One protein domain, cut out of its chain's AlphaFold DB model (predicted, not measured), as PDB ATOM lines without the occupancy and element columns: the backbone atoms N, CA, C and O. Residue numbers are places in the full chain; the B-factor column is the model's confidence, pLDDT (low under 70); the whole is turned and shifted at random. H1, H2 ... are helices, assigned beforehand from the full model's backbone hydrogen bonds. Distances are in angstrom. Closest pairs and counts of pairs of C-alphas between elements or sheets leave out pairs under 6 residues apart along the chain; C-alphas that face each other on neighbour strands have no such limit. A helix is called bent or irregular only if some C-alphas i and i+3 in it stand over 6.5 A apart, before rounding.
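This is residues 5 to 82 of the 88 residues of an uncharacterized protein of Luteolibacter luteus (UniProt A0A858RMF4). What shape? H1 and H3 pack along opposite sides of the long helix H2; residues 56 to 62 stick out. How large? The printed part, 78 residues with three named helices, is all helix and only just loose, close to compact, with radius of gyration of the C-alphas 14.3 A and spans 44 by 23 by 17 A.

Which helix is longest? H2, residues 33 to 59, is 38.7 A long and irregular, C-alphas 34 and 37 being 7.4 A apart. And the others? H1, residues 5 to 17, begins at C-alpha (106.121, 126.732, 122.213); H3, residues 68 to 81, ends at C-alpha (100.529, 138.659, 130.289).

What touches H2? H1 touches its residues 35 to 46 alone, closest C-alphas His 6 and Ile 42, 5.5 A; H3 touches 40 to 51 alone, closest Val 78 and Val 44, 4.9 A. Both are helical hairpins, opposite ways at a shallow tilt of 30 degrees. Backbones? Every O i to N i+4 pair is within hydrogen-bond range in H1 and H3, 19 of 23 in H2.

Any cut? The printed part has none; link H1 to H2 is long. Low confidence? Residues 65 to 69 are under 70.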
ATOM      1  N   ARG A   5     105.800 125.303 122.115       83.69
ATOM      2  CA  ARG A   5     106.121 126.732 122.213       83.69
ATOM      3  C   ARG A   5     106.638 127.120 123.598       83.69
ATOM      4  O   ARG A   5     107.646 127.805 123.681       83.69
ATOM      5  N   HIS A   6     106.040 126.581 124.664       87.69
ATOM      6  CA  HIS A   6     106.487 126.808 126.044       87.69
ATOM      7  C   HIS A   6     107.946 126.382 126.248       87.69
ATOM      8  O   HIS A   6     108.773 127.152 126.729       87.69
ATOM      9  N   ARG A   7     108.283 125.156 125.826       88.56
ATOM     10  CA  ARG A   7     109.650 124.621 125.946       88.56
ATOM     11  C   ARG A   7     110.655 125.428 125.128       88.56
ATOM     12  O   ARG A   7     111.763 125.667 125.593       88.56
ATOM     13  N   GLN A   8     110.264 125.863 123.932       92.56
ATOM     14  CA  GLN A   8     111.104 126.703 123.084       92.56
ATOM     15  C   GLN A   8     111.338 128.088 123.705       92.56
ATOM     16  O   GLN A   8     112.473 128.558 123.710       92.56
ATOM     17  N   ALA A   9     110.296 128.719 124.251       91.81
ATOM     18  CA  ALA A   9     110.395 130.024 124.895       91.81
ATOM     19  C   ALA A   9     111.257 129.973 126.164       91.81
ATOM     20  O   ALA A   9     112.109 130.841 126.345       91.81
ATOM     21  N   LEU A  10     111.105 128.929 126.990       92.44
ATOM     22  CA  LEU A  10     111.983 128.683 128.138       92.44
ATOM     23  C   LEU A  10     113.441 128.532 127.703       92.44
ATOM     24  O   LEU A  10     114.292 129.253 128.207       92.44
ATOM     25  N   ALA A  11     113.726 127.672 126.723       92.94
ATOM     26  CA  ALA A  11     115.093 127.470 126.246       92.94
ATOM     27  C   ALA A  11     115.722 128.772 125.712       92.94
ATOM     28  O   ALA A  11     116.860 129.088 126.044       92.94
ATOM     29  N   GLN A  12     114.971 129.561 124.934       95.19
ATOM     30  CA  GLN A  12     115.435 130.861 124.430       95.19
ATOM     31  C   GLN A  12     115.653 131.889 125.543       95.19
ATOM     32  O   GLN A  12     116.562 132.714 125.452       95.19
ATOM     33  N   TYR A  13     114.809 131.876 126.575       94.75
ATOM     34  CA  TYR A  13     114.979 132.748 127.727       94.75
ATOM     35  C   TYR A  13     116.240 132.369 128.508       94.75
ATOM     36  O   TYR A  13     117.054 133.239 128.814       94.75
ATOM     37  N   GLU A  14     116.411 131.083 128.815       95.00
ATOM     38  CA  GLU A  14     117.508 130.596 129.652       95.00
ATOM     39  C   GLU A  14     118.874 130.751 128.990       95.00
ATOM     40  O   GLU A  14     119.830 131.134 129.665       95.00
ATOM     41  N   ASP A  15     118.947 130.564 127.673       96.31
ATOM     42  CA  ASP A  15     120.143 130.831 126.870       96.31
ATOM     43  C   ASP A  15     120.586 132.304 126.950       96.31
ATOM     44  O   ASP A  15     121.770 132.607 127.091       96.31
ATOM     45  N   ARG A  16     119.630 133.242 126.929       95.06
ATOM     46  CA  ARG A  16     119.916 134.686 126.869       95.06
ATOM     47  C   ARG A  16     120.071 135.355 128.232       95.06
ATOM     48  O   ARG A  16     120.813 136.328 128.352       95.06
ATOM     49  N   PHE A  17     119.334 134.898 129.242       93.62
ATOM     50  CA  PHE A  17     119.169 135.604 130.520       93.62
ATOM     51  C   PHE A  17     119.458 134.737 131.754       93.62
ATOM     52  O   PHE A  17     119.359 135.238 132.881       93.62
ATOM     53  N   GLY A  18     119.806 133.463 131.559       91.75
ATOM     54  CA  GLY A  18     119.943 132.470 132.621       91.75
ATOM     55  C   GLY A  18     118.596 131.927 133.107       91.75
ATOM     56  O   GLY A  18     117.538 132.277 132.588       91.75
ATOM     57  N   SER A  19     118.636 131.074 134.131       90.94
ATOM     58  CA  SER A  19     117.479 130.295 134.590       90.94
ATOM     59  C   SER A  19     116.217 131.127 134.850       90.94
ATOM     60  O   SER A  19     116.258 132.215 135.450       90.94
ATOM     61  N   TYR A  20     115.079 130.580 134.424       86.88
ATOM     62  CA  TYR A  20     113.765 131.172 134.654       86.88
ATOM     63  C   TYR A  20     113.112 130.607 135.924       86.88
ATOM     64  O   TYR A  20     113.164 129.412 136.194       86.88
ATOM     65  N   SER A  21     112.466 131.479 136.698       82.06
ATOM     66  CA  SER A  21     111.600 131.109 137.821       82.06
ATOM     67  C   SER A  21     110.212 131.670 137.529       82.06
ATOM     68  O   SER A  21     110.091 132.865 137.263       82.06
ATOM     69  N   GLY A  22     109.173 130.832 137.595       73.31
ATOM     70  CA  GLY A  22     107.774 131.212 137.323       73.31
ATOM     71  C   GLY A  22     107.144 132.191 138.326       73.31
ATOM     72  O   GLY A  22     105.939 132.431 138.279       73.31
ATOM     73  N   GLU A  23     107.942 132.728 139.253       71.38
ATOM     74  CA  GLU A  23     107.559 133.775 140.211       71.38
ATOM     75  C   GLU A  23     108.417 135.042 140.067       71.38
ATOM     76  O   GLU A  23     108.285 135.985 140.843       71.38
ATOM     77  N   LYS A  24     109.318 135.086 139.078       78.25
ATOM     78  CA  LYS A  24     110.293 136.174 138.934       78.25
ATOM     79  C   LYS A  24     109.655 137.514 138.557       78.25
ATOM     80  O   LYS A  24     110.208 138.553 138.906       78.25
ATOM     81  N   TYR A  25     108.519 137.494 137.858       83.69
ATOM     82  CA  TYR A  25     107.792 138.687 137.421       83.69
ATOM     83  C   TYR A  25     106.291 138.507 137.671       83.69
ATOM     84  O   TYR A  25     105.689 137.568 137.154       83.69
ATOM     85  N   ILE A  26     105.677 139.410 138.440       81.38
ATOM     86  CA  ILE A  26     104.239 139.345 138.755       81.38
ATOM     87  C   ILE A  26     103.420 139.950 137.601       81.38
ATOM     88  O   ILE A  26     102.344 139.448 137.271       81.38
ATOM     89  N   SER A  27     103.948 140.986 136.939       86.69
ATOM     90  CA  SER A  27     103.287 141.710 135.847       86.69
ATOM     91  C   SER A  27     104.232 142.095 134.691       86.69
ATOM     92  O   SER A  27     105.446 142.214 134.892       86.69
ATOM     93  N   PRO A  28     103.705 142.390 133.482       89.56
ATOM     94  CA  PRO A  28     104.529 142.858 132.362       89.56
ATOM     95  C   PRO A  28     105.292 144.161 132.633       89.56
ATOM     96  O   PRO A  28     106.344 144.382 132.031       89.56
ATOM     97  N   SER A  29     104.775 145.029 133.510       89.88
ATOM     98  CA  SER A  29     105.411 146.296 133.905       89.88
ATOM     99  C   SER A  29     106.672 146.104 134.742       89.88
ATOM    100  O   SER A  29     107.579 146.926 134.669       89.88
ATOM    101  N   GLU A  30     106.753 145.015 135.503       89.88
ATOM    102  CA  GLU A  30     107.936 144.663 136.301       89.88
ATOM    103  C   GLU A  30     108.969 143.877 135.483       89.88
ATOM    104  O   GLU A  30     110.078 143.608 135.946       89.88
ATOM    105  N   CYS A  31     108.612 143.504 134.253       91.00
ATOM    106  CA  CYS A  31     109.474 142.780 133.340       91.00
ATOM    107  C   CYS A  31     110.228 143.746 132.411       91.00
ATOM    108  O   CYS A  31     109.584 144.552 131.719       91.00
ATOM    109  N   PRO A  32     111.571 143.645 132.343       92.94
ATOM    110  CA  PRO A  32     112.374 144.349 131.349       92.94
ATOM    111  C   PRO A  32     111.856 144.125 129.923       92.94
ATOM    112  O   PRO A  32     111.433 143.020 129.569       92.94
ATOM    113  N   GLU A  33     111.877 145.173 129.095       92.31
ATOM    114  CA  GLU A  33     111.271 145.139 127.753       92.31
ATOM    115  C   GLU A  33     111.861 144.053 126.849       92.31
ATOM    116  O   GLU A  33     111.128 143.388 126.120       92.31
ATOM    117  N   ASP A  34     113.170 143.819 126.953       93.50
ATOM    118  CA  ASP A  34     113.925 142.819 126.195       93.50
ATOM    119  C   ASP A  34     113.548 141.367 126.539       93.50
ATOM    120  O   ASP A  34     113.839 140.449 125.767       93.50
ATOM    121  N   ARG A  35     112.879 141.161 127.680       93.00
ATOM    122  CA  ARG A  35     112.433 139.857 128.195       93.00
ATOM    123  C   ARG A  35     110.930 139.651 128.066       93.00
ATOM    124  O   ARG A  35     110.480 138.510 127.974       93.00
ATOM    125  N   ARG A  36     110.158 140.742 128.045       91.62
ATOM    126  CA  ARG A  36     108.696 140.755 128.204       91.62
ATOM    127  C   ARG A  36     107.966 139.805 127.256       91.62
ATOM    128  O   ARG A  36     107.054 139.119 127.696       91.62
ATOM    129  N   ALA A  37     108.381 139.727 125.992       91.25
ATOM    130  CA  ALA A  37     107.749 138.844 125.009       91.25
ATOM    131  C   ALA A  37     107.948 137.349 125.328       91.25
ATOM    132  O   ALA A  37     107.000 136.573 125.257       91.25
ATOM    133  N   LEU A  38     109.164 136.949 125.719       92.75
ATOM    134  CA  LEU A  38     109.459 135.560 126.090       92.75
ATOM    135  C   LEU A  38     108.767 135.182 127.398       92.75
ATOM    136  O   LEU A  38     108.178 134.111 127.491       92.75
ATOM    137  N   VAL A  39     108.796 136.078 128.386       92.75
ATOM    138  CA  VAL A  39     108.114 135.859 129.668       92.75
ATOM    139  C   VAL A  39     106.602 135.749 129.472       92.75
ATOM    140  O   VAL A  39     105.994 134.847 130.039       92.75
ATOM    141  N   ALA A  40     106.004 136.589 128.620       92.06
ATOM    142  CA  ALA A  40     104.587 136.492 128.286       92.06
ATOM    143  C   ALA A  40     104.229 135.116 127.708       92.06
ATOM    144  O   ALA A  40     103.300 134.478 128.197       92.06
ATOM    145  N   GLU A  41     104.991 134.621 126.726       92.00
ATOM    146  CA  GLU A  41     104.772 133.285 126.157       92.00
ATOM    147  C   GLU A  41     104.896 132.191 127.229       92.00
ATOM    148  O   GLU A  41     104.054 131.295 127.290       92.00
ATOM    149  N   ILE A  42     105.906 132.264 128.104       91.94
ATOM    150  CA  ILE A  42     106.127 131.283 129.178       91.94
ATOM    151  C   ILE A  42     104.958 131.281 130.172       91.94
ATOM    152  O   ILE A  42     104.395 130.216 130.429       91.94
ATOM    153  N   GLU A  43     104.570 132.444 130.700       91.38
ATOM    154  CA  GLU A  43     103.506 132.575 131.705       91.38
ATOM    155  C   GLU A  43     102.129 132.201 131.142       91.38
ATOM    156  O   GLU A  43     101.385 131.452 131.781       91.38
ATOM    157  N   VAL A  44     101.795 132.662 129.929       91.19
ATOM    158  CA  VAL A  44     100.517 132.346 129.270       91.19
ATOM    159  C   VAL A  44     100.422 130.851 128.984       91.19
ATOM    160  O   VAL A  44      99.420 130.221 129.326       91.19
ATOM    161  N   SER A  45     101.464 130.253 128.402       90.88
ATOM    162  CA  SER A  45     101.450 128.825 128.075       90.88
ATOM    163  C   SER A  45     101.463 127.929 129.317       90.88
ATOM    164  O   SER A  45     100.777 126.906 129.321       90.88
ATOM    165  N   ALA A  46     102.174 128.309 130.386       89.56
ATOM    166  CA  ALA A  46     102.160 127.583 131.656       89.56
ATOM    167  C   ALA A  46     100.764 127.594 132.293       89.56
ATOM    168  O   ALA A  46     100.235 126.539 132.652       89.56
ATOM    169  N   ALA A  47     100.139 128.769 132.386       89.81
ATOM    170  CA  ALA A  47      98.799 128.894 132.940       89.81
ATOM    171  C   ALA A  47      97.752 128.166 132.082       89.81
ATOM    172  O   ALA A  47      96.889 127.480 132.629       89.81
ATOM    173  N   ALA A  48      97.860 128.231 130.751       89.25
ATOM    174  CA  ALA A  48      96.959 127.530 129.837       89.25
ATOM    175  C   ALA A  48      97.006 126.002 130.005       89.25
ATOM    176  O   ALA A  48      95.958 125.362 129.974       89.25
ATOM    177  N   VAL A  49      98.191 125.414 130.222       89.31
ATOM    178  CA  VAL A  49      98.324 123.970 130.496       89.31
ATOM    179  C   VAL A  49      97.603 123.598 131.789       89.31
ATOM    180  O   VAL A  49      96.826 122.651 131.793       89.31
ATOM    181  N   LEU A  50      97.793 124.370 132.861       87.56
ATOM    182  CA  LEU A  50      97.143 124.100 134.146       87.56
ATOM    183  C   LEU A  50      95.617 124.249 134.075       87.56
ATOM    184  O   LEU A  50      94.894 123.457 134.675       87.56
ATOM    185  N   ILE A  51      95.122 125.238 133.325       88.12
ATOM    186  CA  ILE A  51      93.687 125.396 133.056       88.12
ATOM    187  C   ILE A  51      93.165 124.186 132.275       88.12
ATOM    188  O   ILE A  51      92.142 123.620 132.650       88.12
ATOM    189  N   ALA A  52      93.864 123.761 131.218       88.00
ATOM    190  CA  ALA A  52      93.463 122.609 130.415       88.00
ATOM    191  C   ALA A  52      93.431 121.314 131.241       88.00
ATOM    192  O   ALA A  52      92.441 120.589 131.189       88.00
ATOM    193  N   ASP A  53      94.460 121.062 132.054       87.38
ATOM    194  CA  ASP A  53      94.527 119.904 132.949       87.38
ATOM    195  C   ASP A  53      93.384 119.932 133.981       87.38
ATOM    196  O   ASP A  53      92.798 118.896 134.289       87.38
ATOM    197  N   HIS A  54      93.014 121.118 134.481       84.62
ATOM    198  CA  HIS A  54      91.871 121.268 135.381       84.62
ATOM    199  C   HIS A  54      90.524 121.010 134.693       84.62
ATOM    200  O   HIS A  54      89.609 120.474 135.315       84.62
ATOM    201  N   LEU A  55      90.380 121.406 133.427       84.81
ATOM    202  CA  LEU A  55      89.148 121.233 132.658       84.81
ATOM    203  C   LEU A  55      89.009 119.827 132.054       84.81
ATOM    204  O   LEU A  55      87.898 119.439 131.702       84.81
ATOM    205  N   ALA A  56      90.090 119.047 131.958       88.38
ATOM    206  CA  ALA A  56      90.070 117.711 131.360       88.38
ATOM    207  C   ALA A  56      89.009 116.764 131.972       88.38
ATOM    208  O   ALA A  56      88.251 116.178 131.199       88.38
ATOM    209  N   PRO A  57      88.832 116.669 133.308       87.81
ATOM    210  CA  PRO A  57      87.796 115.817 133.904       87.81
ATOM    211  C   PRO A  57      86.365 116.241 133.545       87.81
ATOM    212  O   PRO A  57      85.482 115.393 133.424       87.81
ATOM    213  N   TYR A  58      86.127 117.538 133.317       84.38
ATOM    214  CA  TYR A  58      84.803 118.041 132.933       84.38
ATOM    215  C   TYR A  58      84.381 117.512 131.558       84.38
ATOM    216  O   TYR A  58      83.204 117.221 131.351       84.38
ATOM    217  N   ALA A  59      85.333 117.337 130.631       86.25
ATOM    218  CA  ALA A  59      85.072 116.733 129.323       86.25
ATOM    219  C   ALA A  59      84.655 115.253 129.428       86.25
ATOM    220  O   ALA A  59      83.989 114.736 128.533       86.25
ATOM    221  N   GLU A  60      84.998 114.591 130.533       89.44
ATOM    222  CA  GLU A  60      84.632 113.206 130.848       89.44
ATOM    223  C   GLU A  60      83.363 113.114 131.721       89.44
ATOM    224  O   GLU A  60      82.967 112.027 132.139       89.44
ATOM    225  N   GLY A  61      82.700 114.245 132.003       88.88
ATOM    226  CA  GLY A  61      81.508 114.304 132.854       88.88
ATOM    227  C   GLY A  61      81.800 114.217 134.354       88.88
ATOM    228  O   GLY A  61      80.881 113.997 135.145       88.88
ATOM    229  N   ILE A  62      83.060 114.395 134.760       87.25
ATOM    230  CA  ILE A  62      83.488 114.445 136.159       87.25
ATOM    231  C   ILE A  62      83.555 115.913 136.589       87.25
ATOM    232  O   ILE A  62      84.329 116.697 136.044       87.25
ATOM    233  N   TYR A  63      82.764 116.281 137.600       81.94
ATOM    234  CA  TYR A  63      82.648 117.657 138.092       81.94
ATOM    235  C   TYR A  63      83.261 117.784 139.494       81.94
ATOM    236  O   TYR A  63      82.547 117.648 140.491       81.94
ATOM    237  N   PRO A  64      84.583 117.997 139.608       72.06
ATOM    238  CA  PRO A  64      85.221 118.170 140.908       72.06
ATOM    239  C   PRO A  64      84.721 119.456 141.589       72.06
ATOM    240  O   PRO A  64      84.789 120.543 141.014       72.06
ATOM    241  N   GLU A  65      84.226 119.360 142.828       69.62
ATOM    242  CA  GLU A  65      83.781 120.532 143.591       69.62
ATOM    243  C   GLU A  65      84.953 121.400 144.088       69.62
ATOM    244  O   GLU A  65      85.981 120.907 144.549       69.62
ATOM    245  N   ARG A  66      84.725 122.724 144.044       59.22
ATOM    246  CA  ARG A  66      85.544 123.838 144.564       59.22
ATOM    247  C   ARG A  66      86.998 123.892 144.079       59.22
ATOM    248  O   ARG A  66      87.920 123.374 144.701       59.22
ATOM    249  N   SER A  67      87.232 124.679 143.029       59.16
ATOM    250  CA  SER A  67      88.566 125.225 142.708       59.16
ATOM    251  C   SER A  67      88.521 126.579 141.984       59.16
ATOM    252  O   SER A  67      89.488 126.954 141.323       59.16
ATOM    253  N   ALA A  68      87.420 127.333 142.119       64.12
ATOM    254  CA  ALA A  68      87.261 128.634 141.463       64.12
ATOM    255  C   ALA A  68      88.429 129.593 141.766       64.12
ATOM    256  O   ALA A  68      88.961 130.195 140.842       64.12
ATOM    257  N   GLU A  69      88.912 129.636 143.015       65.56
ATOM    258  CA  GLU A  69      90.050 130.482 143.420       65.56
ATOM    259  C   GLU A  69      91.357 130.136 142.681       65.56
ATOM    260  O   GLU A  69      92.104 131.023 142.271       65.56
ATOM    261  N   LYS A  70      91.634 128.841 142.453       72.94
ATOM    262  CA  LYS A  70      92.843 128.411 141.728       72.94
ATOM    263  C   LYS A  70      92.769 128.779 140.250       72.94
ATOM    264  O   LYS A  70      93.769 129.207 139.677       72.94
ATOM    265  N   LEU A  71      91.595 128.627 139.638       81.56
ATOM    266  CA  LEU A  71      91.375 129.026 138.250       81.56
ATOM    267  C   LEU A  71      91.434 130.543 138.080       81.56
ATOM    268  O   LEU A  71      92.028 131.014 137.116       81.56
ATOM    269  N   GLU A  72      90.861 131.308 139.008       85.94
ATOM    270  CA  GLU A  72      90.856 132.771 138.959       85.94
ATOM    271  C   GLU A  72      92.277 133.342 138.917       85.94
ATOM    272  O   GLU A  72      92.572 134.202 138.085       85.94
ATOM    273  N   HIS A  73      93.189 132.798 139.729       85.38
ATOM    274  CA  HIS A  73      94.603 133.178 139.690       85.38
ATOM    275  C   HIS A  73      95.255 132.891 138.331       85.38
ATOM    276  O   HIS A  73      95.955 133.745 137.782       85.38
ATOM    277  N   LEU A  74      95.000 131.714 137.748       87.38
ATOM    278  CA  LEU A  74      95.534 131.342 136.431       87.38
ATOM    279  C   LEU A  74      94.970 132.232 135.317       87.38
ATOM    280  O   LEU A  74      95.726 132.707 134.471       87.38
ATOM    281  N   TYR A  75      93.668 132.526 135.340       87.94
ATOM    282  CA  TYR A  75      93.042 133.447 134.390       87.94
ATOM    283  C   TYR A  75      93.576 134.870 134.527       87.94
ATOM    284  O   TYR A  75      93.848 135.516 133.517       87.94
ATOM    285  N   SER A  76      93.762 135.355 135.757       88.25
ATOM    286  CA  SER A  76      94.363 136.665 136.021       88.25
ATOM    287  C   SER A  76      95.772 136.746 135.435       88.25
ATOM    288  O   SER A  76      96.105 137.701 134.733       88.25
ATOM    289  N   ARG A  77      96.574 135.693 135.618       87.88
ATOM    290  CA  ARG A  77      97.918 135.589 135.043       87.88
ATOM    291  C   ARG A  77      97.899 135.641 133.515       87.88
ATOM    292  O   ARG A  77      98.610 136.469 132.948       87.88
ATOM    293  N   VAL A  78      97.057 134.840 132.856       89.75
ATOM    294  CA  VAL A  78      96.907 134.882 131.389       89.75
ATOM    295  C   VAL A  78      96.463 136.271 130.932       89.75
ATOM    296  O   VAL A  78      97.087 136.848 130.054       89.75
ATOM    297  N   ARG A  79      95.445 136.861 131.566       90.00
ATOM    298  CA  ARG A  79      94.939 138.202 131.227       90.00
ATOM    299  C   ARG A  79      95.996 139.298 131.378       90.00
ATOM    300  O   ARG A  79      96.001 140.250 130.602       90.00
ATOM    301  N   ASN A  80      96.858 139.204 132.386       89.69
ATOM    302  CA  ASN A  80      97.897 140.203 132.612       89.69
ATOM    303  C   ASN A  80      98.987 140.123 131.541       89.69
ATOM    304  O   ASN A  80      99.436 141.161 131.047       89.69
ATOM    305  N   TRP A  81      99.393 138.906 131.175       91.06
ATOM    306  CA  TRP A  81     100.529 138.659 130.289       91.06
ATOM    307  C   TRP A  81     100.179 138.579 128.805       91.06
ATOM    308  O   TRP A  81     101.017 138.948 127.986       91.06
ATOM    309  N   ASP A  82      98.966 138.164 128.449       89.44
ATOM    310  CA  ASP A  82      98.514 138.100 127.061       89.44
ATOM    311  C   ASP A  82      98.148 139.509 126.552       89.44
ATOM    312  O   ASP A  82      97.177 140.111 127.024       89.44
TER     313      ASP A  82